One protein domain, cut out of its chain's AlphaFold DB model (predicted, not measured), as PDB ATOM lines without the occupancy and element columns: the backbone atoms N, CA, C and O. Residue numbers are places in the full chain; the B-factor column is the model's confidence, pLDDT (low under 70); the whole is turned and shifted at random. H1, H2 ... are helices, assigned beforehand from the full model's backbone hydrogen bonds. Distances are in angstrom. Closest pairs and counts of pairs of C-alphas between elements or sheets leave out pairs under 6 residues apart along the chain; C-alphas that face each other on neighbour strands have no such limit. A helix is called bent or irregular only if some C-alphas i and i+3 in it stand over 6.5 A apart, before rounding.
ATOM      1  N   LYS A 140      34.055 -31.335  46.257       57.09
ATOM      2  CA  LYS A 140      35.248 -31.174  45.421       57.09
ATOM      3  C   LYS A 140      36.449 -31.828  46.107       57.09
ATOM      4  O   LYS A 140      36.674 -31.643  47.298       57.09
ATOM      5  N   ASP A 141      37.243 -32.562  45.329       78.25
ATOM      6  CA  ASP A 141      38.500 -33.167  45.781       78.25
ATOM      7  C   ASP A 141      39.420 -32.097  46.410       78.25
ATOM      8  O   ASP A 141      39.622 -31.019  45.838       78.25
ATOM      9  N   LYS A 142      40.013 -32.409  47.571       78.75
ATOM     10  CA  LYS A 142      40.982 -31.574  48.306       78.75
ATOM     11  C   LYS A 142      42.099 -31.054  47.394       78.75
ATOM     12  O   LYS A 142      42.541 -29.910  47.530       78.75
ATOM     13  N   CYS A 143      42.509 -31.863  46.416       81.06
ATOM     14  CA  CYS A 143      43.489 -31.470  45.407       81.06
ATOM     15  C   CYS A 143      43.013 -30.280  44.555       81.06
ATOM     16  O   CYS A 143      43.780 -29.353  44.285       81.06
ATOM     17  N   GLN A 144      41.744 -30.276  44.144       80.25
ATOM     18  CA  GLN A 144      41.166 -29.202  43.339       80.25
ATOM     19  C   GLN A 144      41.028 -27.910  44.148       80.25
ATOM     20  O   GLN A 144      41.336 -26.833  43.638       80.25
ATOM     21  N   CYS A 145      40.647 -28.022  45.420       78.88
ATOM     22  CA  CYS A 145      40.571 -26.891  46.342       78.88
ATOM     23  C   CYS A 145      41.925 -26.208  46.524       78.88
ATOM     24  O   CYS A 145      42.050 -25.010  46.262       78.88
ATOM     25  N   CYS A 146      42.973 -26.975  46.830       81.56
ATOM     26  CA  CYS A 146      44.320 -26.421  46.901       81.56
ATOM     27  C   CYS A 146      44.730 -25.730  45.587       81.56
ATOM     28  O   CYS A 146      45.247 -24.609  45.611       81.56
ATOM     29  N   LYS A 147      44.464 -26.344  44.421       82.50
ATOM     30  CA  LYS A 147      44.831 -25.750  43.120       82.50
ATOM     31  C   LYS A 147      44.165 -24.395  42.896       82.50
ATOM     32  O   LYS A 147      44.823 -23.483  42.398       82.50
ATOM     33  N   ILE A 148      42.894 -24.257  43.273       79.69
ATOM     34  CA  ILE A 148      42.153 -22.995  43.171       79.69
ATOM     35  C   ILE A 148      42.788 -21.928  44.072       79.69
ATOM     36  O   ILE A 148      43.037 -20.820  43.598       79.69
ATOM     37  N   HIS A 149      43.117 -22.253  45.328       78.56
ATOM     38  CA  HIS A 149      43.760 -21.302  46.247       78.56
ATOM     39  C   HIS A 149      45.132 -20.844  45.728       78.56
ATOM     40  O   HIS A 149      45.412 -19.644  45.678       78.56
ATOM     41  N   VAL A 150      45.968 -21.777  45.257       78.25
ATOM     42  CA  VAL A 150      47.277 -21.443  44.672       78.25
ATOM     43  C   VAL A 150      47.120 -20.576  43.421       78.25
ATOM     44  O   VAL A 150      47.863 -19.609  43.245       78.25
ATOM     45  N   PHE A 151      46.153 -20.890  42.555       80.88
ATOM     46  CA  PHE A 151      45.886 -20.109  41.349       80.88
ATOM     47  C   PHE A 151      45.433 -18.681  41.680       80.88
ATOM     48  O   PHE A 151      45.987 -17.730  41.132       80.88
ATOM     49  N   LYS A 152      44.503 -18.509  42.631       76.94
ATOM     50  CA  LYS A 152      44.064 -17.183  43.098       76.94
ATOM     51  C   LYS A 152      45.244 -16.347  43.604       76.94
ATOM     52  O   LYS A 152      45.410 -15.204  43.184       76.94
ATOM     53  N   ARG A 153      46.115 -16.925  44.441       76.94
ATOM     54  CA  ARG A 153      47.318 -16.244  44.959       76.94
ATOM     55  C   ARG A 153      48.312 -15.881  43.851       76.94
ATOM     56  O   ARG A 153      48.841 -14.771  43.846       76.94
ATOM     57  N   LYS A 154      48.515 -16.769  42.871       81.00
ATOM     58  CA  LYS A 154      49.338 -16.502  41.677       81.00
ATOM     59  C   LYS A 154      48.813 -15.301  40.882       81.00
ATOM     60  O   LYS A 154      49.604 -14.440  40.501       81.00
ATOM     61  N   MET A 155      47.503 -15.233  40.643       77.75
ATOM     62  CA  MET A 155      46.893 -14.139  39.881       77.75
ATOM     63  C   MET A 155      46.970 -12.804  40.627       77.75
ATOM     64  O   MET A 155      47.361 -11.807  40.021       77.75
ATOM     65  N   ARG A 156      46.728 -12.797  41.946       70.94
ATOM     66  CA  ARG A 156      46.929 -11.606  42.793       70.94
ATOM     67  C   ARG A 156      48.356 -11.068  42.672       70.94
ATOM     68  O   ARG A 156      48.555  -9.888  42.399       70.94
ATOM     69  N   LEU A 157      49.359 -11.945  42.786       72.56
ATOM     70  CA  LEU A 157      50.768 -11.558  42.659       72.56
ATOM     71  C   LEU A 157      51.087 -10.957  41.277       72.56
ATOM     72  O   LEU A 157      51.820  -9.974  41.186       72.56
ATOM     73  N   ARG A 158      50.494 -11.503  40.204       80.06
ATOM     74  CA  ARG A 158      50.635 -10.985  38.831       80.06
ATOM     75  C   ARG A 158      50.117  -9.548  38.714       80.06
ATOM     76  O   ARG A 158      50.812  -8.701  38.158       80.06
ATOM     77  N   GLN A 159      48.927  -9.275  39.245       73.25
ATOM     78  CA  GLN A 159      48.301  -7.950  39.197       73.25
ATOM     79  C   GLN A 159      49.136  -6.897  39.929       73.25
ATOM     80  O   GLN A 159      49.360  -5.811  39.405       73.25
ATOM     81  N   ILE A 160      49.651  -7.227  41.112       68.12
ATOM     82  CA  ILE A 160      50.451  -6.296  41.920       68.12
ATOM     83  C   ILE A 160      51.734  -5.909  41.201       68.12
ATOM     84  O   ILE A 160      52.064  -4.729  41.139       68.12
ATOM     85  N   VAL A 161      52.432  -6.887  40.617       74.75
ATOM     86  CA  VAL A 161      53.644  -6.619  39.833       74.75
ATOM     87  C   VAL A 161      53.343  -5.656  38.684       74.75
ATOM     88  O   VAL A 161      54.070  -4.677  38.528       74.75
ATOM     89  N   LYS A 162      52.241  -5.866  37.950       78.81
ATOM     90  CA  LYS A 162      51.800  -4.944  36.889       78.81
ATOM     91  C   LYS A 162      51.489  -3.541  37.427       78.81
ATOM     92  O   LYS A 162      51.874  -2.547  36.824       78.81
ATOM     93  N   GLN A 163      50.806  -3.428  38.567       70.50
ATOM     94  CA  GLN A 163      50.437  -2.131  39.155       70.50
ATOM     95  C   GLN A 163      51.657  -1.350  39.660       70.50
ATOM     96  O   GLN A 163      51.772  -0.151  39.398       70.50
ATOM     97  N   ILE A 164      52.598  -2.036  40.318       69.50
ATOM     98  CA  ILE A 164      53.894  -1.470  40.709       69.50
ATOM     99  C   ILE A 164      54.607  -0.955  39.460       69.50
ATOM    100  O   ILE A 164      54.945   0.227  39.404       69.50
ATOM    101  N   ALA A 165      54.756  -1.799  38.434       75.06
ATOM    102  CA  ALA A 165      55.417  -1.431  37.189       75.06
ATOM    103  C   ALA A 165      54.763  -0.209  36.529       75.06
ATOM    104  O   ALA A 165      55.453   0.763  36.236       75.06
ATOM    105  N   ARG A 166      53.430  -0.178  36.396       77.38
ATOM    106  CA  ARG A 166      52.687   0.965  35.834       77.38
ATOM    107  C   ARG A 166      52.938   2.268  36.593       77.38
ATOM    108  O   ARG A 166      53.235   3.287  35.968       77.38
ATOM    109  N   LYS A 167      52.857   2.271  37.929       68.50
ATOM    110  CA  LYS A 167      53.150   3.482  38.721       68.50
ATOM    111  C   LYS A 167      54.608   3.903  38.553       68.50
ATOM    112  O   LYS A 167      54.890   5.085  38.383       68.50
ATOM    113  N   HIS A 168      55.519   2.937  38.524       68.69
ATOM    114  CA  HIS A 168      56.944   3.179  38.329       68.69
ATOM    115  C   HIS A 168      57.225   3.782  36.941       68.69
ATOM    116  O   HIS A 168      57.953   4.766  36.834       68.69
ATOM    117  N   LEU A 169      56.546   3.310  35.891       73.44
ATOM    118  CA  LEU A 169      56.595   3.893  34.547       73.44
ATOM    119  C   LEU A 169      56.074   5.335  34.502       73.44
ATOM    120  O   LEU A 169      56.661   6.170  33.808       73.44
ATOM    121  N   ARG A 170      55.015   5.655  35.261       71.19
ATOM    122  CA  ARG A 170      54.512   7.035  35.389       71.19
ATOM    123  C   ARG A 170      55.546   7.946  36.048       71.19
ATOM    124  O   ARG A 170      55.755   9.056  35.567       71.19
ATOM    125  N   MET A 171      56.239   7.471  37.084       64.75
ATOM    126  CA  MET A 171      57.313   8.228  37.741       64.75
ATOM    127  C   MET A 171      58.512   8.459  36.809       64.75
ATOM    128  O   MET A 171      59.111   9.532  36.825       64.75
ATOM    129  N   CYS A 172      58.801   7.520  35.900       67.88
ATOM    130  CA  CYS A 172      59.855   7.692  34.901       67.88
ATOM    131  C   CYS A 172      59.591   8.837  33.893       67.88
ATOM    132  O   CYS A 172      60.528   9.227  33.202       67.88
ATOM    133  N   ARG A 173      58.363   9.383  33.768       66.19
ATOM    134  CA  ARG A 173      58.010  10.401  32.747       66.19
ATOM    135  C   ARG A 173      58.748  11.737  32.894       66.19
ATOM    136  O   ARG A 173      58.916  12.421  31.895       66.19
ATOM    137  N   LYS A 174      59.201  12.108  34.095       57.75
ATOM    138  CA  LYS A 174      59.748  13.456  34.367       57.75
ATOM    139  C   LYS A 174      61.277  13.569  34.289       57.75
ATOM    140  O   LYS A 174      61.815  14.660  34.419       57.75
ATOM    141  N   SER A 175      61.993  12.467  34.063       56.78
ATOM    142  CA  SER A 175      63.459  12.450  34.130       56.78
ATOM    143  C   SER A 175      64.119  12.597  32.753       56.78
ATOM    144  O   SER A 175      63.730  11.924  31.801       56.78
ATOM    145  N   ARG A 176      65.246  13.326  32.660       57.22
ATOM    146  CA  ARG A 176      66.184  13.254  31.508       57.22
ATOM    147  C   ARG A 176      66.677  11.824  31.211       57.22
ATOM    148  O   ARG A 176      67.246  11.575  30.154       57.22
ATOM    149  N   ARG A 177      66.474  10.876  32.137       63.28
ATOM    150  CA  ARG A 177      66.789   9.442  32.016       63.28
ATOM    151  C   ARG A 177      65.540   8.559  31.858       63.28
ATOM    152  O   ARG A 177      65.631   7.350  32.078       63.28
ATOM    153  N   ALA A 178      64.398   9.132  31.458       70.06
ATOM    154  CA  ALA A 178      63.106   8.450  31.327       70.06
ATOM    155  C   ALA A 178      63.194   7.111  30.581       70.06
ATOM    156  O   ALA A 178      62.667   6.112  31.058       70.06
ATOM    157  N   LEU A 179      63.927   7.059  29.465       71.00
ATOM    158  CA  LEU A 179      64.116   5.844  28.662       71.00
ATOM    159  C   LEU A 179      64.801   4.707  29.436       71.00
ATOM    160  O   LEU A 179      64.313   3.579  29.419       71.00
ATOM    161  N   ARG A 180      65.892   4.989  30.165       71.56
ATOM    162  CA  ARG A 180      66.590   3.968  30.974       71.56
ATOM    163  C   ARG A 180      65.726   3.490  32.137       71.56
ATOM    164  O   ARG A 180      65.687   2.296  32.410       71.56
ATOM    165  N   CYS A 181      65.018   4.416  32.782       71.50
ATOM    166  CA  CYS A 181      64.078   4.110  33.857       71.50
ATOM    167  C   CYS A 181      62.943   3.204  33.354       71.50
ATOM    168  O   CYS A 181      62.739   2.120  33.892       71.50
ATOM    169  N   ARG A 182      62.266   3.585  32.259       75.25
ATOM    170  CA  ARG A 182      61.179   2.795  31.659       75.25
ATOM    171  C   ARG A 182      61.646   1.407  31.223       75.25
ATOM    172  O   ARG A 182      60.973   0.423  31.520       75.25
ATOM    173  N   PHE A 183      62.804   1.323  30.563       76.19
ATOM    174  CA  PHE A 183      63.386   0.048  30.143       76.19
ATOM    175  C   PHE A 183      63.640  -0.873  31.339       76.19
ATOM    176  O   PHE A 183      63.187  -2.015  31.337       76.19
ATOM    177  N   TRP A 184      64.293  -0.358  32.385       77.25
ATOM    178  CA  TRP A 184      64.582  -1.118  33.599       77.25
ATOM    179  C   TRP A 184      63.302  -1.593  34.302       77.25
ATOM    180  O   TRP A 184      63.215  -2.754  34.702       77.25
ATOM    181  N   VAL A 185      62.279  -0.732  34.403       74.06
ATOM    182  CA  VAL A 185      60.982  -1.094  35.001       74.06
ATOM    183  C   VAL A 185      60.302  -2.210  34.202       74.06
ATOM    184  O   VAL A 185      59.912  -3.214  34.796       74.06
ATOM    185  N   ARG A 186      60.227  -2.099  32.867       80.12
ATOM    186  CA  ARG A 186      59.645  -3.141  31.993       80.12
ATOM    187  C   ARG A 186      60.443  -4.445  32.012       80.12
ATOM    188  O   ARG A 186      59.881  -5.534  31.902       80.12
ATOM    189  N   GLU A 187      61.768  -4.373  32.105       80.62
ATOM    190  CA  GLU A 187      62.623  -5.556  32.231       80.62
ATOM    191  C   GLU A 187      62.365  -6.286  33.556       80.62
ATOM    192  O   GLU A 187      62.159  -7.503  33.565       80.62
ATOM    193  N   ARG A 188      62.294  -5.543  34.666       78.25
ATOM    194  CA  ARG A 188      61.978  -6.100  35.985       78.25
ATOM    195  C   ARG A 188      60.567  -6.673  36.035       78.25
ATOM    196  O   ARG A 188      60.407  -7.791  36.518       78.25
ATOM    197  N   GLU A 189      59.577  -5.974  35.488       82.12
ATOM    198  CA  GLU A 189      58.211  -6.483  35.349       82.12
ATOM    199  C   GLU A 189      58.194  -7.837  34.630       82.12
ATOM    200  O   GLU A 189      57.712  -8.822  35.190       82.12
ATOM    201  N   ARG A 190      58.799  -7.927  33.437       81.25
ATOM    202  CA  ARG A 190      58.880  -9.181  32.671       81.25
ATOM    203  C   ARG A 190      59.579 -10.292  33.448       81.25
ATOM    204  O   ARG A 190      59.109 -11.431  33.447       81.25
ATOM    205  N   HIS A 191      60.676  -9.982  34.138       81.00
ATOM    206  CA  HIS A 191      61.389 -10.953  34.975       81.00
ATOM    207  C   HIS A 191      60.508 -11.500  36.102       81.00
ATOM    208  O   HIS A 191      60.446 -12.715  36.310       81.00
ATOM    209  N   PHE A 192      59.782 -10.625  36.800       78.56
ATOM    210  CA  PHE A 192      58.866 -11.024  37.866       78.56
ATOM    211  C   PHE A 192      57.671 -11.816  37.327       78.56
ATOM    212  O   PHE A 192      57.371 -12.884  37.862       78.56
ATOM    213  N   LEU A 193      57.040 -11.377  36.235       81.75
ATOM    214  CA  LEU A 193      55.935 -12.102  35.599       81.75
ATOM    215  C   LEU A 193      56.363 -13.507  35.153       81.75
ATOM    216  O   LEU A 193      55.656 -14.475  35.431       81.75
ATOM    217  N   LYS A 194      57.567 -13.653  34.588       83.19
ATOM    218  CA  LYS A 194      58.137 -14.958  34.217       83.19
ATOM    219  C   LYS A 194      58.378 -15.863  35.431       83.19
ATOM    220  O   LYS A 194      58.190 -17.076  35.341       83.19
ATOM    221  N   LYS A 195      58.788 -15.311  36.582       80.00
ATOM    222  CA  LYS A 195      58.895 -16.068  37.847       80.00
ATOM    223  C   LYS A 195      57.517 -16.509  38.353       80.00
ATOM    224  O   LYS A 195      57.369 -17.658  38.762       80.00
ATOM    225  N   ILE A 196      56.509 -15.640  38.271       80.00
ATOM    226  CA  ILE A 196      55.124 -15.950  38.656       80.00
ATOM    227  C   ILE A 196      54.543 -17.043  37.757       80.00
ATOM    228  O   ILE A 196      53.890 -17.962  38.241       80.00
ATOM    229  N   GLU A 197      54.802 -16.998  36.452       83.00
ATOM    230  CA  GLU A 197      54.302 -17.990  35.495       83.00
ATOM    231  C   GLU A 197      54.769 -19.413  35.811       83.00
ATOM    232  O   GLU A 197      53.974 -20.345  35.670       83.00
ATOM    233  N   LYS A 198      55.984 -19.563  36.359       85.06
ATOM    234  CA  LYS A 198      56.542 -20.845  36.824       85.06
ATOM    235  C   LYS A 198      55.831 -21.431  38.051       85.06
ATOM    236  O   LYS A 198      56.016 -22.611  38.342       85.06
ATOM    237  N   ILE A 199      55.014 -20.654  38.766       81.44
ATOM    238  CA  ILE A 199      54.202 -21.151  39.885       81.44
ATOM    239  C   ILE A 199      53.132 -22.091  39.317       81.44
ATOM    240  O   ILE A 199      52.168 -21.652  38.683       81.44
ATOM    241  N   CYS A 200      53.308 -23.394  39.532       85.25
ATOM    242  CA  CYS A 200      52.368 -24.426  39.104       85.25
ATOM    243  C   CYS A 200      51.489 -24.870  40.287       85.25
ATOM    244  O   CYS A 200      52.019 -25.468  41.231       85.25
ATOM    245  N   PRO A 201      50.156 -24.651  40.236       84.88
ATOM    246  CA  PRO A 201      49.236 -25.107  41.277       84.88
ATOM    247  C   PRO A 201      49.360 -26.602  41.584       84.88
ATOM    248  O   PRO A 201      49.384 -26.994  42.746       84.88
ATOM    249  N   CYS A 202      49.527 -27.439  40.555       81.94
ATOM    250  CA  CYS A 202      49.681 -28.883  40.723       81.94
ATOM    251  C   CYS A 202      50.935 -29.240  41.528       81.94
ATOM    252  O   CYS A 202      50.850 -30.054  42.443       81.94
ATOM    253  N   THR A 203      52.081 -28.628  41.217       81.19
ATOM    254  CA  THR A 203      53.349 -28.898  41.909       81.19
ATOM    255  C   THR A 203      53.262 -28.519  43.382       81.19
ATOM    256  O   THR A 203      53.642 -29.312  44.241       81.19
ATOM    257  N   ILE A 204      52.706 -27.343  43.680       82.69
ATOM    258  CA  ILE A 204      52.580 -26.837  45.052       82.69
ATOM    259  C   ILE A 204      51.630 -27.719  45.858       82.69
ATOM    260  O   ILE A 204      51.998 -28.203  46.922       82.69
ATOM    261  N   CYS A 205      50.452 -28.022  45.320       84.62
ATOM    262  CA  CYS A 205      49.479 -28.865  46.013       84.62
ATOM    263  C   CYS A 205      49.940 -30.309  46.192       84.62
ATOM    264  O   CYS A 205      49.549 -30.968  47.148       84.62
ATOM    265  N   THR A 206      50.801 -30.801  45.303       82.75
ATOM    266  CA  THR A 206      51.451 -32.105  45.465       82.75
ATOM    267  C   THR A 206      52.519 -32.062  46.558       82.75
ATOM    268  O   THR A 206      52.622 -32.993  47.350       82.75
ATOM    269  N   HIS A 207      53.301 -30.980  46.632       82.06
ATOM    270  CA  HIS A 207      54.302 -30.786  47.683       82.06
ATOM    271  C   HIS A 207      53.663 -30.649  49.071       82.06
ATOM    272  O   HIS A 207      54.181 -31.190  50.040       82.06
ATOM    273  N   LEU A 208      52.511 -29.984  49.144       79.94
ATOM    274  CA  LEU A 208      51.729 -29.818  50.368       79.94
ATOM    275  C   LEU A 208      50.878 -31.051  50.732       79.94
ATOM    276  O   LEU A 208      50.177 -31.029  51.735       79.94
ATOM    277  N   GLY A 209      50.909 -32.121  49.932       81.50
ATOM    278  CA  GLY A 209      50.190 -33.367  50.225       81.50
ATOM    279  C   GLY A 209      48.689 -33.363  49.904       81.50
ATOM    280  O   GLY A 209      48.021 -34.362  50.153       81.50
ATOM    281  N   TYR A 210      48.152 -32.297  49.300       81.31
ATOM    282  CA  TYR A 210      46.743 -32.223  48.877       81.31
ATOM    283  C   TYR A 210      46.471 -32.962  47.563       81.31
ATOM    284  O   TYR A 210      45.344 -33.379  47.319       81.31
ATOM    285  N   CYS A 211      47.484 -33.125  46.706       82.75
ATOM    286  CA  CYS A 211      47.388 -33.869  45.449       82.75
ATOM    287  C   CYS A 211      48.299 -35.102  45.465       82.75
ATOM    288  O   CYS A 211      49.455 -35.027  45.880       82.75
ATOM    289  N   LYS A 212      47.807 -36.233  44.941       82.12
ATOM    290  CA  LYS A 212      48.628 -37.438  44.751       82.12
ATOM    291  C   LYS A 212      49.706 -37.186  43.690       82.12
ATOM    292  O   LYS A 212      49.407 -36.677  42.607       82.12
ATOM    293  N   LYS A 213      50.952 -37.588  43.971       75.75
ATOM    294  CA  LYS A 213      51.997 -37.686  42.940       75.75
ATOM    295  C   LYS A 213      51.560 -38.731  41.914       75.75
ATOM    296  O   LYS A 213      51.106 -39.806  42.283       75.75
ATOM    297  N   ARG A 214      51.703 -38.416  40.625       60.19
ATOM    298  CA  ARG A 214      51.286 -39.289  39.511       60.19
ATOM    299  C   ARG A 214      52.197 -40.513  39.307       60.19
ATOM    300  O   ARG A 214      52.014 -41.241  38.342       60.19
ATOM    301  N   SER A 231      35.673 -29.409  57.701       59.62
ATOM    302  CA  SER A 231      36.081 -28.772  56.447       59.62
ATOM    303  C   SER A 231      36.604 -27.341  56.629       59.62
ATOM    304  O   SER A 231      37.544 -26.943  55.947       59.62
ATOM    305  N   LEU A 232      36.088 -26.622  57.631       55.78
ATOM    306  CA  LEU A 232      36.569 -25.299  58.040       55.78
ATOM    307  C   LEU A 232      38.010 -25.337  58.587       55.78
ATOM    308  O   LEU A 232      38.824 -24.478  58.257       55.78
ATOM    309  N   LEU A 233      38.347 -26.347  59.399       60.12
ATOM    310  CA  LEU A 233      39.697 -26.513  59.949       60.12
ATOM    311  C   LEU A 233      40.701 -26.847  58.835       60.12
ATOM    312  O   LEU A 233      41.830 -26.359  58.846       60.12
ATOM    313  N   LEU A 234      40.275 -27.644  57.850       63.38
ATOM    314  CA  LEU A 234      41.085 -28.008  56.689       63.38
ATOM    315  C   LEU A 234      41.423 -26.788  55.818       63.38
ATOM    316  O   LEU A 234      42.555 -26.658  55.362       63.38
ATOM    317  N   GLU A 235      40.460 -25.894  55.596       63.94
ATOM    318  CA  GLU A 235      40.668 -24.660  54.828       63.94
ATOM    319  C   GLU A 235      41.607 -23.690  55.556       63.94
ATOM    320  O   GLU A 235      42.542 -23.174  54.942       63.94
ATOM    321  N   MET A 236      41.448 -23.522  56.874       65.94
ATOM    322  CA  MET A 236      42.373 -22.715  57.684       65.94
ATOM    323  C   MET A 236      43.808 -23.262  57.648       65.94
ATOM    324  O   MET A 236      44.761 -22.502  57.470       65.94
ATOM    325  N   LEU A 237      43.973 -24.582  57.788       69.12
ATOM    326  CA  LEU A 237      45.283 -25.237  57.727       69.12
ATOM    327  C   LEU A 237      45.906 -25.151  56.327       69.12
ATOM    328  O   LEU A 237      47.115 -24.944  56.210       69.12
ATOM    329  N   LEU A 238      45.097 -25.271  55.270       74.94
ATOM    330  CA  LEU A 238      45.535 -25.089  53.887       74.94
ATOM    331  C   LEU A 238      46.051 -23.668  53.654       74.94
ATOM    332  O   LEU A 238      47.140 -23.508  53.103       74.94
ATOM    333  N   ASP A 239      45.313 -22.646  54.087       70.50
ATOM    334  CA  ASP A 239      45.745 -21.259  53.915       70.50
ATOM    335  C   ASP A 239      47.024 -20.957  54.704       70.50
ATOM    336  O   ASP A 239      47.952 -20.378  54.136       70.50
ATOM    337  N   GLN A 240      47.153 -21.453  55.938       73.50
ATOM    338  CA  GLN A 240      48.375 -21.296  56.735       73.50
ATOM    339  C   GLN A 240      49.589 -22.002  56.100       73.50
ATOM    340  O   GLN A 240      50.702 -21.470  56.080       73.50
ATOM    341  N   GLN A 241      49.406 -23.208  55.554       76.12
ATOM    342  CA  GLN A 241      50.476 -23.929  54.861       76.12
ATOM    343  C   GLN A 241      50.875 -23.245  53.552       76.12
ATOM    344  O   GLN A 241      52.064 -23.176  53.228       76.12
ATOM    345  N   LEU A 242      49.900 -22.713  52.812       75.88
ATOM    346  CA  LEU A 242      50.155 -21.911  51.622       75.88
ATOM    347  C   LEU A 242      50.898 -20.621  51.970       75.88
ATOM    348  O   LEU A 242      51.831 -20.273  51.251       75.88
ATOM    349  N   ASP A 243      50.562 -19.960  53.076       74.69
ATOM    350  CA  ASP A 243      51.260 -18.767  53.561       74.69
ATOM    351  C   ASP A 243      52.743 -19.056  53.812       74.69
ATOM    352  O   ASP A 243      53.630 -18.400  53.255       74.69
ATOM    353  N   ILE A 244      53.032 -20.114  54.575       75.69
ATOM    354  CA  ILE A 244      54.406 -20.542  54.857       75.69
ATOM    355  C   ILE A 244      55.141 -20.892  53.558       75.69
ATOM    356  O   ILE A 244      56.293 -20.490  53.372       75.69
ATOM    357  N   PHE A 245      54.488 -21.622  52.649       76.44
ATOM    358  CA  PHE A 245      55.092 -22.042  51.389       76.44
ATOM    359  C   PHE A 245      55.397 -20.853  50.472       76.44
ATOM    360  O   PHE A 245      56.507 -20.753  49.949       76.44
ATOM    361  N   PHE A 246      54.442 -19.938  50.288       75.56
ATOM    362  CA  PHE A 246      54.640 -18.737  49.481       75.56
ATOM    363  C   PHE A 246      55.740 -17.867  50.080       75.56
ATOM    364  O   PHE A 246      56.655 -17.483  49.356       75.56
ATOM    365  N   SER A 247      55.718 -17.628  51.391       76.31
ATOM    366  CA  SER A 247      56.730 -16.815  52.064       76.31
ATOM    367  C   SER A 247      58.145 -17.388  51.906       76.31
ATOM    368  O   SER A 247      59.050 -16.691  51.440       76.31
ATOM    369  N   LYS A 248      58.334 -18.681  52.207       77.62
ATOM    370  CA  LYS A 248      59.662 -19.319  52.218       77.62
ATOM    371  C   LYS A 248      60.195 -19.682  50.833       77.62
ATOM    372  O   LYS A 248      61.393 -19.540  50.600       77.62
ATOM    373  N   ASN A 249      59.337 -20.151  49.925       74.81
ATOM    374  CA  ASN A 249      59.778 -20.773  48.668       74.81
ATOM    375  C   ASN A 249      59.500 -19.926  47.425       74.81
ATOM    376  O   ASN A 249      60.155 -20.118  46.402       74.81
ATOM    377  N   ILE A 250      58.522 -19.018  47.476       77.44
ATOM    378  CA  ILE A 250      58.161 -18.178  46.329       77.44
ATOM    379  C   ILE A 250      58.717 -16.778  46.536       77.44
ATOM    380  O   ILE A 250      59.553 -16.342  45.751       77.44
ATOM    381  N   CYS A 251      58.308 -16.100  47.607       76.44
ATOM    382  CA  CYS A 251      58.611 -14.700  47.869       76.44
ATOM    383  C   CYS A 251      60.079 -14.431  48.196       76.44
ATOM    384  O   CYS A 251      60.580 -13.362  47.856       76.44
ATOM    385  N   SER A 252      60.802 -15.408  48.744       78.00
ATOM    386  CA  SER A 252      62.262 -15.346  48.898       78.00
ATOM    387  C   SER A 252      63.002 -15.110  47.571       78.00
ATOM    388  O   SER A 252      64.081 -14.529  47.562       78.00
ATOM    389  N   ASN A 253      62.397 -15.469  46.432       73.06
ATOM    390  CA  ASN A 253      62.966 -15.232  45.105       73.06
ATOM    391  C   ASN A 253      62.658 -13.836  44.534       73.06
ATOM    392  O   ASN A 253      63.052 -13.558  43.396       73.06
ATOM    393  N   PHE A 254      61.920 -12.982  45.253       67.94
ATOM    394  CA  PHE A 254      61.463 -11.677  44.757       67.94
ATOM    395  C   PHE A 254      62.360 -10.499  45.163       67.94
ATOM    396  O   PHE A 254      62.014  -9.366  44.834       67.94
ATOM    397  N   GLU A 255      63.528 -10.747  45.770       77.94
ATOM    398  CA  GLU A 255      64.521  -9.716  46.131       77.94
ATOM    399  C   GLU A 255      63.841  -8.503  46.808       77.94
ATOM    400  O   GLU A 255      63.239  -8.636  47.870       77.94
ATOM    401  N   LEU A 256      63.858  -7.335  46.154       65.62
ATOM    402  CA  LEU A 256      63.275  -6.069  46.618       65.62
ATOM    403  C   LEU A 256      61.754  -6.120  46.839       65.62
ATOM    404  O   LEU A 256      61.224  -5.349  47.631       65.62
ATOM    405  N   LEU A 257      61.049  -7.026  46.158       68.12
ATOM    406  CA  LEU A 257      59.605  -7.228  46.301       68.12
ATOM    407  C   LEU A 257      59.265  -8.369  47.262       68.12
ATOM    408  O   LEU A 257      58.100  -8.747  47.354       68.12
ATOM    409  N   GLN A 258      60.246  -8.935  47.975       77.31
ATOM    410  CA  GLN A 258      59.994 -10.010  48.933       77.31
ATOM    411  C   GLN A 258      58.960  -9.585  49.978       77.31
ATOM    412  O   GLN A 258      58.005 -10.323  50.197       77.31
ATOM    413  N   THR A 259      59.091  -8.391  50.566       70.31
ATOM    414  CA  THR A 259      58.143  -7.885  51.571       70.31
ATOM    415  C   THR A 259      56.740  -7.737  50.990       70.31
ATOM    416  O   THR A 259      55.805  -8.296  51.553       70.31
ATOM    417  N   SER A 260      56.584  -7.092  49.828       68.44
ATOM    418  CA  SER A 260      55.281  -6.982  49.153       68.44
ATOM    419  C   SER A 260      54.712  -8.353  48.774       68.44
ATOM    420  O   SER A 260      53.515  -8.587  48.897       68.44
ATOM    421  N   CYS A 261      55.555  -9.298  48.351       71.44
ATOM    422  CA  CYS A 261      55.133 -10.656  48.028       71.44
ATOM    423  C   CYS A 261      54.649 -11.403  49.276       71.44
ATOM    424  O   CYS A 261      53.570 -11.983  49.241       71.44
ATOM    425  N   VAL A 262      55.396 -11.370  50.384       71.06
ATOM    426  CA  VAL A 262      55.002 -12.022  51.644       71.06
ATOM    427  C   VAL A 262      53.715 -11.396  52.167       71.06
ATOM    428  O   VAL A 262      52.756 -12.104  52.462       71.06
ATOM    429  N   GLN A 263      53.665 -10.068  52.219       67.62
ATOM    430  CA  GLN A 263      52.524  -9.353  52.770       67.62
ATOM    431  C   GLN A 263      51.272  -9.484  51.915       67.62
ATOM    432  O   GLN A 263      50.203  -9.290  52.464       67.62
ATOM    433  N   ILE A 264      51.361  -9.817  50.618       64.19
ATOM    434  CA  ILE A 264      50.180  -9.887  49.745       64.19
ATOM    435  C   ILE A 264      49.811 -11.313  49.301       64.19
ATOM    436  O   ILE A 264      48.637 -11.623  49.098       64.19
ATOM    437  N   ALA A 265      50.784 -12.214  49.172       62.62
ATOM    438  CA  ALA A 265      50.546 -13.590  48.738       62.62
ATOM    439  C   ALA A 265      50.379 -14.588  49.898       62.62
ATOM    440  O   ALA A 265      49.875 -15.693  49.666       62.62
ATOM    441  N   ALA A 266      50.809 -14.228  51.113       54.50
ATOM    442  CA  ALA A 266      50.962 -15.152  52.238       54.50
ATOM    443  C   ALA A 266      50.221 -14.748  53.528       54.50
ATOM    444  O   ALA A 266      50.652 -15.152  54.599       54.50
ATOM    445  N   SER A 267      49.156 -13.945  53.484       54.25
ATOM    446  CA  SER A 267      48.342 -13.699  54.687       54.25
ATOM    447  C   SER A 267      46.909 -13.315  54.326       54.25
ATOM    448  O   SER A 267      46.675 -12.770  53.253       54.25
ATOM    449  N   VAL A 268      45.938 -13.552  55.209       49.53
ATOM    450  CA  VAL A 268      44.590 -12.948  55.139       49.53
ATOM    451  C   VAL A 268      44.619 -11.490  55.630       49.53
ATOM    452  O   VAL A 268      43.937 -10.632  55.066       49.53
ATOM    453  N   ASP A 269      45.521 -11.165  56.564       51.34
ATOM    454  CA  ASP A 269      45.826  -9.790  57.002       51.34
ATOM    455  C   ASP A 269      46.496  -8.950  55.896       51.34
ATOM    456  O   ASP A 269      46.615  -7.726  56.005       51.34
ATOM    457  N   SER A 270      46.865  -9.600  54.784       62.56
ATOM    458  CA  SER A 270      47.339  -8.969  53.550       62.56
ATOM    459  C   SER A 270      46.378  -7.962  52.948       62.56
ATOM    460  O   SER A 270      46.810  -7.107  52.175       62.56
ATOM    461  N   ARG A 271      45.078  -8.059  53.262       65.50
ATOM    462  CA  ARG A 271      44.064  -7.175  52.687       65.50
ATOM    463  C   ARG A 271      44.379  -5.725  53.041       65.50
ATOM    464  O   ARG A 271      44.519  -4.910  52.136       65.50
ATOM    465  N   HIS A 272      44.623  -5.426  54.316       70.56
ATOM    466  CA  HIS A 272      44.924  -4.065  54.770       70.56
ATOM    467  C   HIS A 272      46.256  -3.554  54.201       70.56
ATOM    468  O   HIS A 272      46.317  -2.424  53.717       70.56
ATOM    469  N   TYR A 273      47.304  -4.392  54.181       73.12
ATOM    470  CA  TYR A 273      48.577  -4.040  53.542       73.12
ATOM    471  C   TYR A 273      48.385  -3.744  52.052       73.12
ATOM    472  O   TYR A 273      48.830  -2.710  51.569       73.12
ATOM    473  N   GLY A 274      47.672  -4.610  51.331       69.50
ATOM    474  CA  GLY A 274      47.370  -4.451  49.914       69.50
ATOM    475  C   GLY A 274      46.561  -3.188  49.624       69.50
ATOM    476  O   GLY A 274      46.892  -2.474  48.685       69.50
ATOM    477  N   LYS A 275      45.549  -2.861  50.438       78.06
ATOM    478  CA  LYS A 275      44.749  -1.634  50.282       78.06
ATOM    479  C   LYS A 275      45.584  -0.378  50.511       78.06
ATOM    480  O   LYS A 275      45.508   0.533  49.697       78.06
ATOM    481  N   VAL A 276      46.435  -0.354  51.539       78.94
ATOM    482  CA  VAL A 276      47.352   0.772  51.790       78.94
ATOM    483  C   VAL A 276      48.401   0.891  50.686       78.94
ATOM    484  O   VAL A 276      48.665   1.981  50.189       78.94
ATOM    485  N   HIS A 277      48.946  -0.239  50.237       76.75
ATOM    486  CA  HIS A 277      49.888  -0.297  49.127       76.75
ATOM    487  C   HIS A 277      49.256   0.220  47.827       76.75
ATOM    488  O   HIS A 277      49.886   0.978  47.095       76.75
ATOM    489  N   MET A 278      47.997  -0.131  47.554       71.25
ATOM    490  CA  MET A 278      47.256   0.374  46.396       71.25
ATOM    491  C   MET A 278      46.878   1.847  46.539       71.25
ATOM    492  O   MET A 278      47.018   2.571  45.560       71.25
ATOM    493  N   ALA A 279      46.485   2.305  47.730       78.88
ATOM    494  CA  ALA A 279      46.203   3.715  47.990       78.88
ATOM    495  C   ALA A 279      47.443   4.585  47.733       78.88
ATOM    496  O   ALA A 279      47.361   5.560  46.990       78.88
ATOM    497  N   MET A 280      48.617   4.169  48.233       79.00
ATOM    498  CA  MET A 280      49.885   4.851  47.948       79.00
ATOM    499  C   MET A 280      50.234   4.805  46.454       79.00
ATOM    500  O   MET A 280      50.507   5.835  45.840       79.00
ATOM    501  N   LEU A 281      50.179   3.628  45.817       69.88
ATOM    502  CA  LEU A 281      50.533   3.512  44.400       69.88
ATOM    503  C   LEU A 281      49.572   4.270  43.477       69.88
ATOM    504  O   LEU A 281      50.016   4.834  42.480       69.88
ATOM    505  N   ARG A 282      48.270   4.296  43.758       69.00
ATOM    506  CA  ARG A 282      47.271   4.916  42.875       69.00
ATOM    507  C   ARG A 282      46.956   6.366  43.206       69.00
ATOM    508  O   ARG A 282      46.386   7.017  42.343       69.00
ATOM    509  N   ASP A 283      47.429   6.867  44.346       75.19
ATOM    510  CA  ASP A 283      47.056   8.193  44.851       75.19
ATOM    511  C   ASP A 283      45.551   8.297  45.139       75.19
ATOM    512  O   ASP A 283      44.894   9.277  44.813       75.19
ATOM    513  N   ASP A 284      44.989   7.218  45.684       76.88
ATOM    514  CA  ASP A 284      43.545   7.026  45.782       76.88
ATOM    515  C   ASP A 284      43.175   6.452  47.156       76.88
ATOM    516  O   ASP A 284      43.227   5.242  47.400       76.88
ATOM    517  N   ILE A 285      42.811   7.351  48.072       82.38
ATOM    518  CA  ILE A 285      42.390   7.024  49.442       82.38
ATOM    519  C   ILE A 285      41.066   6.246  49.494       82.38
ATOM    520  O   ILE A 285      40.801   5.571  50.494       82.38
ATOM    521  N   THR A 286      40.274   6.240  48.413       78.19
ATOM    522  CA  THR A 286      38.967   5.560  48.384       78.19
ATOM    523  C   THR A 286      39.097   4.041  48.544       78.19
ATOM    524  O   THR A 286      38.155   3.364  48.959       78.19
ATOM    525  N   TRP A 287      40.286   3.475  48.295       75.56
ATOM    526  CA  TRP A 287      40.580   2.064  48.567       75.56
ATOM    527  C   TRP A 287      40.486   1.712  50.051       75.56
ATOM    528  O   TRP A 287      40.019   0.620  50.380       75.56
ATOM    529  N   ILE A 288      40.922   2.620  50.928       81.25
ATOM    530  CA  ILE A 288      40.824   2.462  52.383       81.25
ATOM    531  C   ILE A 288      39.368   2.675  52.817       81.25
ATOM    532  O   ILE A 288      38.850   1.898  53.615       81.25
ATOM    533  N   GLU A 289      38.671   3.650  52.224       80.38
ATOM    534  CA  GLU A 289      37.250   3.923  52.496       80.38
ATOM    535  C   GLU A 289      36.351   2.737  52.195       80.38
ATOM    536  O   GLU A 289      35.591   2.300  53.058       80.38
ATOM    537  N   LYS A 290      36.455   2.190  50.983       77.81
ATOM    538  CA  LYS A 290      35.632   1.061  50.537       77.81
ATOM    539  C   LYS A 290      35.880  -0.185  51.383       77.81
ATOM    540  O   LYS A 290      34.951  -0.942  51.654       77.81
ATOM    541  N   ASP A 291      37.123  -0.422  51.799       80.06
ATOM    542  CA  ASP A 291      37.483  -1.558  52.653       80.06
ATOM    543  C   ASP A 291      36.932  -1.396  54.078       80.06
ATOM    544  O   ASP A 291      36.321  -2.317  54.629       80.06
ATOM    545  N   LEU A 292      37.041  -0.189  54.638       81.25
ATOM    546  CA  LEU A 292      36.475   0.143  55.941       81.25
ATOM    547  C   LEU A 292      34.941   0.057  55.932       81.25
ATOM    548  O   LEU A 292      34.353  -0.539  56.833       81.25
ATOM    549  N   GLN A 293      34.285   0.583  54.894       78.31
ATOM    550  CA  GLN A 293      32.830   0.516  54.729       78.31
ATOM    551  C   GLN A 293      32.317  -0.923  54.665       78.31
ATOM    552  O   GLN A 293      31.303  -1.225  55.294       78.31
ATOM    553  N   LYS A 294      33.021  -1.818  53.963       74.69
ATOM    554  CA  LYS A 294      32.668  -3.246  53.916       74.69
ATOM    555  C   LYS A 294      32.863  -3.936  55.248       74.69
ATOM    556  O   LYS A 294      32.015  -4.721  55.658       74.69
ATOM    557  N   THR A 295      33.960  -3.622  55.931       74.12
ATOM    558  CA  THR A 295      34.224  -4.161  57.265       74.12
ATOM    559  C   THR A 295      33.077  -3.781  58.203       74.12
ATOM    560  O   THR A 295      32.507  -4.653  58.852       74.12
ATOM    561  N   ILE A 296      32.631  -2.522  58.172       75.62
ATOM    562  CA  ILE A 296      31.466  -2.051  58.936       75.62
ATOM    563  C   ILE A 296      30.170  -2.751  58.495       75.62
ATOM    564  O   ILE A 296      29.392  -3.183  59.340       75.62
ATOM    565  N   GLN A 297      29.934  -2.912  57.189       72.56
ATOM    566  CA  GLN A 297      28.748  -3.610  56.674       72.56
ATOM    567  C   GLN A 297      28.681  -5.072  57.132       72.56
ATOM    568  O   GLN A 297      27.593  -5.546  57.445       72.56
ATOM    569  N   SER A 298      29.817  -5.768  57.235       69.50
ATOM    570  CA  SER A 298      29.858  -7.160  57.706       69.50
ATOM    571  C   SER A 298      29.462  -7.322  59.180       69.50
ATOM    572  O   SER A 298      28.878  -8.338  59.544       69.50
ATOM    573  N   ILE A 299      29.665  -6.294  60.015       68.56
ATOM    574  CA  ILE A 299      29.251  -6.296  61.431       68.56
ATOM    575  C   ILE A 299      27.718  -6.388  61.562       68.56
ATOM    576  O   ILE A 299      27.220  -6.973  62.523       68.56
ATOM    577  N   ASN A 300      26.966  -5.866  60.582       57.38
ATOM    578  CA  ASN A 300      25.496  -5.902  60.571       57.38
ATOM    579  C   ASN A 300      24.905  -7.287  60.293       57.38
ATOM    580  O   ASN A 300      23.736  -7.507  60.597       57.38
ATOM    581  N   ALA A 301      25.675  -8.205  59.707       55.53
ATOM    582  CA  ALA A 301      25.157  -9.515  59.325       55.53
ATOM    583  C   ALA A 301      25.076 -10.497  60.507       55.53
ATOM    584  O   ALA A 301      24.278 -11.428  60.453       55.53
ATOM    585  N   ASP A 302      25.866 -10.287  61.570       49.19
ATOM    586  CA  ASP A 302      26.207 -11.374  62.499       49.19
ATOM    587  C   ASP A 302      25.795 -11.188  63.974       49.19
ATOM    588  O   ASP A 302      25.933 -12.141  64.740       49.19
ATOM    589  N   THR A 303      25.287 -10.033  64.447       45.94
ATOM    590  CA  THR A 303      25.077  -9.868  65.910       45.94
ATOM    591  C   THR A 303      23.849  -9.071  66.380       45.94
ATOM    592  O   THR A 303      23.627  -7.928  66.003       45.94
ATOM    593  N   ASN A 304      23.119  -9.665  67.339       50.94
ATOM    594  CA  ASN A 304      22.080  -9.059  68.197       50.94
ATOM    595  C   ASN A 304      22.667  -8.281  69.409       50.94
ATOM    596  O   ASN A 304      21.997  -8.117  70.431       50.94
ATOM    597  N   THR A 305      23.932  -7.847  69.368       51.28
ATOM    598  CA  THR A 305      24.624  -7.168  70.487       51.28
ATOM    599  C   THR A 305      25.128  -5.776  70.100       51.28
ATOM    600  O   THR A 305      25.311  -5.477  68.927       51.28
ATOM    601  N   LYS A 306      25.313  -4.913  71.118       57.16
ATOM    602  CA  LYS A 306      25.611  -3.462  71.057       57.16
ATOM    603  C   LYS A 306      26.432  -3.037  69.814       57.16
ATOM    604  O   LYS A 306      27.664  -3.041  69.871       57.16
ATOM    605  N   PRO A 307      25.777  -2.587  68.727       66.62
ATOM    606  CA  PRO A 307      26.423  -2.371  67.428       66.62
ATOM    607  C   PRO A 307      27.450  -1.228  67.444       66.62
ATOM    608  O   PRO A 307      28.403  -1.237  66.668       66.62
ATOM    609  N   CYS A 308      27.306  -0.271  68.366       72.50
ATOM    610  CA  CYS A 308      28.183   0.894  68.459       72.50
ATOM    611  C   CYS A 308      29.598   0.559  68.938       72.50
ATOM    612  O   CYS A 308      30.568   0.968  68.304       72.50
ATOM    613  N   SER A 309      29.733  -0.159  70.058       76.62
ATOM    614  CA  SER A 309      31.052  -0.501  70.608       76.62
ATOM    615  C   SER A 309      31.817  -1.391  69.638       76.62
ATOM    616  O   SER A 309      32.961  -1.096  69.320       76.62
ATOM    617  N   THR A 310      31.142  -2.388  69.061       79.50
ATOM    618  CA  THR A 310      31.737  -3.284  68.066       79.50
ATOM    619  C   THR A 310      32.165  -2.533  66.806       79.50
ATOM    620  O   THR A 310      33.262  -2.766  66.303       79.50
ATOM    621  N   CYS A 311      31.351  -1.591  66.316       81.88
ATOM    622  CA  CYS A 311      31.744  -0.725  65.206       81.88
ATOM    623  C   CYS A 311      32.981   0.109  65.560       81.88
ATOM    624  O   CYS A 311      33.946   0.109  64.798       81.88
ATOM    625  N   LYS A 312      32.990   0.785  66.718       85.31
ATOM    626  CA  LYS A 312      34.115   1.638  67.120       85.31
ATOM    627  C   LYS A 312      35.408   0.848  67.265       85.31
ATOM    628  O   LYS A 312      36.427   1.272  66.728       85.31
ATOM    629  N   ASP A 313      35.347  -0.303  67.930       84.69
ATOM    630  CA  ASP A 313      36.499  -1.179  68.128       84.69
ATOM    631  C   ASP A 313      37.017  -1.699  66.788       84.69
ATOM    632  O   ASP A 313      38.221  -1.687  66.548       84.69
ATOM    633  N   THR A 314      36.117  -2.070  65.874       82.88
ATOM    634  CA  THR A 314      36.493  -2.546  64.539       82.88
ATOM    635  C   THR A 314      37.124  -1.438  63.701       82.88
ATOM    636  O   THR A 314      38.189  -1.638  63.125       82.88
ATOM    637  N   VAL A 315      36.528  -0.242  63.670       84.75
ATOM    638  CA  VAL A 315      37.090   0.909  62.948       84.75
ATOM    639  C   VAL A 315      38.449   1.295  63.521       84.75
ATOM    640  O   VAL A 315      39.387   1.549  62.763       84.75
ATOM    641  N   GLN A 316      38.590   1.303  64.847       88.25
ATOM    642  CA  GLN A 316      39.860   1.596  65.503       88.25
ATOM    643  C   GLN A 316      40.912   0.528  65.188       88.25
ATOM    644  O   GLN A 316      42.053   0.864  64.873       88.25
ATOM    645  N   LEU A 317      40.534  -0.750  65.226       85.00
ATOM    646  CA  LEU A 317      41.410  -1.869  64.900       85.00
ATOM    647  C   LEU A 317      41.886  -1.790  63.441       85.00
ATOM    648  O   LEU A 317      43.093  -1.837  63.198       85.00
ATOM    649  N   SER A 318      40.977  -1.584  62.485       85.06
ATOM    650  CA  SER A 318      41.313  -1.398  61.067       85.06
ATOM    651  C   SER A 318      42.207  -0.177  60.850       85.06
ATOM    652  O   SER A 318      43.212  -0.274  60.150       85.06
ATOM    653  N   THR A 319      41.925   0.949  61.511       86.50
ATOM    654  CA  THR A 319      42.755   2.165  61.431       86.50
ATOM    655  C   THR A 319      44.170   1.921  61.963       86.50
ATOM    656  O   THR A 319      45.153   2.326  61.336       86.50
ATOM    657  N   ASN A 320      44.301   1.194  63.077       85.94
ATOM    658  CA  ASN A 320      45.596   0.785  63.620       85.94
ATOM    659  C   ASN A 320      46.344  -0.132  62.639       85.94
ATOM    660  O   ASN A 320      47.546   0.043  62.423       85.94
ATOM    661  N   PHE A 321      45.643  -1.076  61.999       83.88
ATOM    662  CA  PHE A 321      46.223  -1.939  60.971       83.88
ATOM    663  C   PHE A 321      46.686  -1.154  59.744       83.88
ATOM    664  O   PHE A 321      47.812  -1.371  59.291       83.88
ATOM    665  N   TYR A 322      45.881  -0.229  59.215       86.69
ATOM    666  CA  TYR A 322      46.291   0.604  58.084       86.69
ATOM    667  C   TYR A 322      47.511   1.454  58.440       86.69
ATOM    668  O   TYR A 322      48.476   1.471  57.683       86.69
ATOM    669  N   THR A 323      47.522   2.072  59.623       87.31
ATOM    670  CA  THR A 323      48.639   2.908  60.093       87.31
ATOM    671  C   THR A 323      49.934   2.102  60.218       87.31
ATOM    672  O   THR A 323      50.983   2.526  59.738       87.31
ATOM    673  N   LYS A 324      49.865   0.898  60.804       85.81
ATOM    674  CA  LYS A 324      51.017  -0.008  60.913       85.81
ATOM    675  C   LYS A 324      51.540  -0.426  59.538       85.81
ATOM    676  O   LYS A 324      52.748  -0.436  59.311       85.81
ATOM    677  N   ASN A 325      50.638  -0.777  58.622       82.50
ATOM    678  CA  ASN A 325      51.014  -1.208  57.280       82.50
ATOM    679  C   ASN A 325      51.527  -0.052  56.414       82.50
ATOM    680  O   ASN A 325      52.408  -0.283  55.594       82.50
ATOM    681  N   LEU A 326      51.056   1.178  56.625       86.88
ATOM    682  CA  LEU A 326      51.516   2.361  55.898       86.88
ATOM    683  C   LEU A 326      53.023   2.583  56.062       86.88
ATOM    684  O   LEU A 326      53.707   2.830  55.072       86.88
ATOM    685  N   GLY A 327      53.558   2.406  57.274       85.56
ATOM    686  CA  GLY A 327      55.006   2.443  57.507       85.56
ATOM    687  C   GLY A 327      55.755   1.372  56.707       85.56
ATOM    688  O   GLY A 327      56.693   1.678  55.980       85.56
ATOM    689  N   LEU A 328      55.279   0.123  56.755       81.69
ATOM    690  CA  LEU A 328      55.898  -0.996  56.031       81.69
ATOM    691  C   LEU A 328      55.858  -0.815  54.507       81.69
ATOM    692  O   LEU A 328      56.817  -1.159  53.812       81.69
ATOM    693  N   VAL A 329      54.745  -0.304  53.976       82.50
ATOM    694  CA  VAL A 329      54.593   0.015  52.552       82.50
ATOM    695  C   VAL A 329      55.563   1.128  52.167       82.50
ATOM    696  O   VAL A 329      56.299   0.955  51.196       82.50
ATOM    697  N   ARG A 330      55.617   2.222  52.940       86.75
ATOM    698  CA  ARG A 330      56.553   3.330  52.705       86.75
ATOM    699  C   ARG A 330      57.986   2.827  52.646       86.75
ATOM    700  O   ARG A 330      58.654   3.070  51.652       86.75
ATOM    701  N   ASP A 331      58.437   2.086  53.652       84.31
ATOM    702  CA  ASP A 331      59.819   1.596  53.721       84.31
ATOM    703  C   ASP A 331      60.156   0.688  52.532       84.31
ATOM    704  O   ASP A 331      61.238   0.779  51.950       84.31
ATOM    705  N   THR A 332      59.201  -0.151  52.119       79.12
ATOM    706  CA  THR A 332      59.359  -1.022  50.948       79.12
ATOM    707  C   THR A 332      59.499  -0.200  49.665       79.12
ATOM    708  O   THR A 332      60.436  -0.417  48.897       79.12
ATOM    709  N   LEU A 333      58.612   0.776  49.443       79.44
ATOM    710  CA  LEU A 333      58.656   1.647  48.265       79.44
ATOM    711  C   LEU A 333      59.903   2.551  48.269       79.44
ATOM    712  O   LEU A 333      60.541   2.716  47.230       79.44
ATOM    713  N   MET A 334      60.323   3.051  49.432       82.31
ATOM    714  CA  MET A 334      61.543   3.850  49.601       82.31
ATOM    715  C   MET A 334      62.806   3.041  49.311       82.31
ATOM    716  O   MET A 334      63.734   3.555  48.685       82.31
ATOM    717  N   ASN A 335      62.849   1.766  49.707       80.44
ATOM    718  CA  ASN A 335      63.957   0.876  49.362       80.44
ATOM    719  C   ASN A 335      64.039   0.649  47.841       80.44
ATOM    720  O   ASN A 335      65.130   0.655  47.271       80.44
ATOM    721  N   ILE A 336      62.890   0.533  47.163       74.50
ATOM    722  CA  ILE A 336      62.837   0.454  45.696       74.50
ATOM    723  C   ILE A 336      63.347   1.760  45.064       74.50
ATOM    724  O   ILE A 336      64.227   1.699  44.204       74.50
ATOM    725  N   CYS A 337      62.887   2.928  45.531       77.25
ATOM    726  CA  CYS A 337      63.396   4.232  45.081       77.25
ATOM    727  C   CYS A 337      64.906   4.393  45.319       77.25
ATOM    728  O   CYS A 337      65.602   5.017  44.519       77.25
ATOM    729  N   GLY A 338      65.440   3.817  46.399       76.81
ATOM    730  CA  GLY A 338      66.865   3.868  46.733       76.81
ATOM    731  C   GLY A 338      67.778   3.231  45.681       76.81
ATOM    732  O   GLY A 338      68.947   3.596  45.593       76.81
ATOM    733  N   GLN A 339      67.244   2.328  44.858       74.50
ATOM    734  CA  GLN A 339      67.969   1.649  43.780       74.50
ATOM    735  C   GLN A 339      67.919   2.419  42.450       74.50
ATOM    736  O   GLN A 339      68.395   1.926  41.425       74.50
ATOM    737  N   TRP A 340      67.297   3.601  42.422       69.00
ATOM    738  CA  TRP A 340      67.004   4.327  41.191       69.00
ATOM    739  C   TRP A 340      67.955   5.483  40.922       69.00
ATOM    740  O   TRP A 340      68.431   6.171  41.819       69.00
ATOM    741  N   SER A 341      68.164   5.761  39.633       62.03
ATOM    742  CA  SER A 341      68.977   6.898  39.189       62.03
ATOM    743  C   SER A 341      68.326   8.269  39.424       62.03
ATOM    744  O   SER A 341      68.996   9.278  39.234       62.03
ATOM    745  N   SER A 342      67.037   8.292  39.775       69.31
ATOM    746  CA  SER A 342      66.215   9.463  40.122       69.31
ATOM    747  C   SER A 342      65.621   9.276  41.524       69.31
ATOM    748  O   SER A 342      64.407   9.320  41.715       69.31
ATOM    749  N   LYS A 343      66.488   8.934  42.482       79.06
ATOM    750  CA  LYS A 343      66.103   8.609  43.858       79.06
ATOM    751  C   LYS A 343      65.346   9.760  44.525       79.06
ATOM    752  O   LYS A 343      64.301   9.502  45.101       79.06
ATOM    753  N   GLU A 344      65.841  10.989  44.408       78.81
ATOM    754  CA  GLU A 344      65.266  12.183  45.052       78.81
ATOM    755  C   GLU A 344      63.827  12.439  44.578       78.81
ATOM    756  O   GLU A 344      62.909  12.398  45.388       78.81
ATOM    757  N   ASP A 345      63.598  12.513  43.261       73.38
ATOM    758  CA  ASP A 345      62.249  12.678  42.690       73.38
ATOM    759  C   ASP A 345      61.269  11.572  43.132       73.38
ATOM    760  O   ASP A 345      60.077  11.804  43.327       73.38
ATOM    761  N   CYS A 346      61.765  10.336  43.254       76.19
ATOM    762  CA  CYS A 346      60.976   9.184  43.687       76.19
ATOM    763  C   CYS A 346      60.612   9.290  45.175       76.19
ATOM    764  O   CYS A 346      59.472   9.020  45.549       76.19
ATOM    765  N   GLN A 347      61.568   9.709  46.007       85.75
ATOM    766  CA  GLN A 347      61.375   9.909  47.440       85.75
ATOM    767  C   GLN A 347      60.384  11.042  47.717       85.75
ATOM    768  O   GLN A 347      59.446  10.822  48.474       85.75
ATOM    769  N   ASP A 348      60.508  12.183  47.035       82.38
ATOM    770  CA  ASP A 348      59.616  13.333  47.225       82.38
ATOM    771  C   ASP A 348      58.154  12.995  46.899       82.38
ATOM    772  O   ASP A 348      57.231  13.359  47.635       82.38
ATOM    773  N   VAL A 349      57.923  12.259  45.805       78.94
ATOM    774  CA  VAL A 349      56.577  11.794  45.439       78.94
ATOM    775  C   VAL A 349      56.037  10.840  46.501       78.94
ATOM    776  O   VAL A 349      54.893  10.995  46.922       78.94
ATOM    777  N   LEU A 350      56.836   9.868  46.947       82.00
ATOM    778  CA  LEU A 350      56.391   8.906  47.953       82.00
ATOM    779  C   LEU A 350      56.136   9.540  49.318       82.00
ATOM    780  O   LEU A 350      55.178   9.143  49.976       82.00
ATOM    781  N   ASP A 351      56.957  10.497  49.741       87.94
ATOM    782  CA  ASP A 351      56.788  11.187  51.019       87.94
ATOM    783  C   ASP A 351      55.508  12.026  51.016       87.94
ATOM    784  O   ASP A 351      54.717  11.920  51.954       87.94
ATOM    785  N   LYS A 352      55.217  12.738  49.918       85.44
ATOM    786  CA  LYS A 352      53.934  13.435  49.764       85.44
ATOM    787  C   LYS A 352      52.748  12.470  49.868       85.44
ATOM    788  O   LYS A 352      51.827  12.704  50.643       85.44
ATOM    789  N   GLN A 353      52.782  11.366  49.120       83.50
ATOM    790  CA  GLN A 353      51.696  10.380  49.137       83.50
ATOM    791  C   GLN A 353      51.541   9.704  50.504       83.50
ATOM    792  O   GLN A 353      50.432   9.387  50.933       83.50
ATOM    793  N   PHE A 354      52.654   9.467  51.196       90.75
ATOM    794  CA  PHE A 354      52.647   8.945  52.554       90.75
ATOM    795  C   PHE A 354      51.964   9.919  53.511       90.75
ATOM    796  O   PHE A 354      51.112   9.489  54.287       90.75
ATOM    797  N   ASP A 355      52.295  11.208  53.435       89.31
ATOM    798  CA  ASP A 355      51.675  12.235  54.267       89.31
ATOM    799  C   ASP A 355      50.180  12.384  53.967       89.31
ATOM    800  O   ASP A 355      49.389  12.461  54.905       89.31
ATOM    801  N   ASP A 356      49.765  12.318  52.700       85.00
ATOM    802  CA  ASP A 356      48.351  12.369  52.310       85.00
ATOM    803  C   ASP A 356      47.558  11.193  52.914       85.00
ATOM    804  O   ASP A 356      46.542  11.398  53.589       85.00
ATOM    805  N   VAL A 357      48.051   9.955  52.769       85.44
ATOM    806  CA  VAL A 357      47.398   8.767  53.352       85.44
ATOM    807  C   VAL A 357      47.453   8.795  54.882       85.44
ATOM    808  O   VAL A 357      46.483   8.432  55.546       85.44
ATOM    809  N   LYS A 358      48.559   9.249  55.475       92.38
ATOM    810  CA  LYS A 358      48.709   9.367  56.931       92.38
ATOM    811  C   LYS A 358      47.736  10.392  57.510       92.38
ATOM    812  O   LYS A 358      47.058  10.100  58.495       92.38
ATOM    813  N   ASN A 359      47.640  11.567  56.895       90.25
ATOM    814  CA  ASN A 359      46.698  12.613  57.281       90.25
ATOM    815  C   ASN A 359      45.267  12.096  57.176       90.25
ATOM    816  O   ASN A 359      44.498  12.238  58.126       90.25
ATOM    817  N   TYR A 360      44.939  11.410  56.081       88.00
ATOM    818  CA  TYR A 360      43.650  10.760  55.913       88.00
ATOM    819  C   TYR A 360      43.339   9.775  57.053       88.00
ATOM    820  O   TYR A 360      42.311   9.915  57.718       88.00
ATOM    821  N   LEU A 361      44.250   8.848  57.369       87.31
ATOM    822  CA  LEU A 361      44.075   7.902  58.479       87.31
ATOM    823  C   LEU A 361      43.885   8.605  59.835       87.31
ATOM    824  O   LEU A 361      43.100   8.137  60.655       87.31
ATOM    825  N   HIS A 362      44.528   9.755  60.066       87.19
ATOM    826  CA  HIS A 362      44.302  10.567  61.270       87.19
ATOM    827  C   HIS A 362      42.921  11.242  61.311       87.19
ATOM    828  O   HIS A 362      42.417  11.541  62.397       87.19
ATOM    829  N   THR A 363      42.285  11.479  60.158       85.38
ATOM    830  CA  THR A 363      40.911  12.009  60.100       85.38
ATOM    831  C   THR A 363      39.840  10.952  60.371       85.38
ATOM    832  O   THR A 363      38.710  11.319  60.716       85.38
ATOM    833  N   LEU A 364      40.186   9.658  60.293       83.62
ATOM    834  CA  LEU A 364      39.286   8.548  60.600       83.62
ATOM    835  C   LEU A 364      38.975   8.503  62.099       83.62
ATOM    836  O   LEU A 364      39.642   7.846  62.895       83.62
ATOM    837  N   LYS A 365      37.920   9.211  62.501       83.50
ATOM    838  CA  LYS A 365      37.375   9.127  63.858       83.50
ATOM    839  C   LYS A 365      36.301   8.052  63.895       83.50
ATOM    840  O   LYS A 365      35.251   8.229  63.276       83.50
ATOM    841  N   ALA A 366      36.534   6.992  64.671       80.81
ATOM    842  CA  ALA A 366      35.580   5.899  64.874       80.81
ATOM    843  C   ALA A 366      34.167   6.409  65.211       80.81
ATOM    844  O   ALA A 366      33.187   5.942  64.641       80.81
ATOM    845  N   ASP A 367      34.071   7.453  66.040       73.12
ATOM    846  CA  ASP A 367      32.803   8.098  66.391       73.12
ATOM    847  C   ASP A 367      32.057   8.676  65.185       73.12
ATOM    848  O   ASP A 367      30.851   8.489  65.068       73.12
ATOM    849  N   LYS A 368      32.758   9.358  64.270       74.69
ATOM    850  CA  LYS A 368      32.138   9.947  63.073       74.69
ATOM    851  C   LYS A 368      31.687   8.860  62.105       74.69
ATOM    852  O   LYS A 368      30.581   8.917  61.583       74.69
ATOM    853  N   ILE A 369      32.534   7.858  61.897       75.50
ATOM    854  CA  ILE A 369      32.298   6.787  60.926       75.50
ATOM    855  C   ILE A 369      31.135   5.895  61.377       75.50
ATOM    856  O   ILE A 369      30.241   5.590  60.590       75.50
ATOM    857  N   CYS A 370      31.090   5.547  62.664       74.94
ATOM    858  CA  CYS A 370      30.010   4.742  63.231       74.94
ATOM    859  C   CYS A 370      28.709   5.533  63.462       74.94
ATOM    860  O   CYS A 370      27.644   4.918  63.550       74.94
ATOM    861  N   ALA A 371      28.763   6.869  63.537       65.56
ATOM    862  CA  ALA A 371      27.570   7.720  63.586       65.56
ATOM    863  C   ALA A 371      26.862   7.815  62.224       65.56
ATOM    864  O   ALA A 371      25.638   7.743  62.173       65.56
ATOM    865  N   VAL A 372      27.617   7.907  61.122       60.16
ATOM    866  CA  VAL A 372      27.064   8.008  59.753       60.16
ATOM    867  C   VAL A 372      26.299   6.745  59.333       60.16
ATOM    868  O   VAL A 372      25.394   6.821  58.514       60.16
ATOM    869  N   LYS A 373      26.622   5.583  59.914       58.22
ATOM    870  CA  LYS A 373      26.008   4.281  59.586       58.22
ATOM    871  C   LYS A 373      25.010   3.774  60.639       58.22
ATOM    872  O   LYS A 373      24.757   2.579  60.697       58.22
ATOM    873  N   HIS A 374      24.469   4.647  61.492       58.00
ATOM    874  CA  HIS A 374      23.454   4.308  62.510       58.00
ATOM    875  C   HIS A 374      23.886   3.306  63.606       58.00
ATOM    876  O   HIS A 374      23.079   2.953  64.461       58.00
TER     877      HIS A 374
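This is residues 140 to 214 and 231 to 374 of the 632 residues of the protein "Hypothetical protein" of Adineta ricciae (UniProt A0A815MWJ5). A flat V of helices: the H1-H2 hairpin is one arm, and H6, H7 and H8 make the other. H5 sits between them, and bent H4 folds back across H1. The printed part, 219 residues with nine named helices, H1 to H9 in order, and no named strand, is all helix and compact, with a radius of gyration of the C-alphas of 19.7 A and spans of 61 by 55 by 20 A.

Begin at H1, residues 142 to 174: it forms a hairpin with H2, residues 178 to 197, and touches H3, residues 201 to 207, with residues 143 to 151 alone. H4, one helix by its hydrogen bonds, is bent into arms H4a, residues 231 to 253, and H4b, residues 256 to 265: C-alphas 253 and 256 are 9.3 A apart. H4b touches residues 153 to 157 of H1 alone, at a steep tilt of 43 degrees, with C-alphas 153 and 265 closest at 5.6 A. The hubs H5, residues 270 to 282, and H7, residues 307 to 338, touch, with C-alphas 273 and 325 closest at 5.3 A. H6, residues 286 to 302, forms hairpins with both; H8, residues 343 to 363, forms one with H7, which touches H9, residues 366 to 372. Every O i to N i+4 pair is within hydrogen-bond range in H2, H3, H5, H8 and H9.

Find C-alpha 142 at (40.982, -31.574, 48.306), where H1 begins its 50.7 A, and C-alpha 372 at (27.064, 8.008, 59.753), where H9 ends.

Residues 215 to 230 are not printed; C-alphas 214 and 231 are 25.1 A apart. The links printed whole are tight. Confidence is under 70 in 53 residues, 298 to 307 among them.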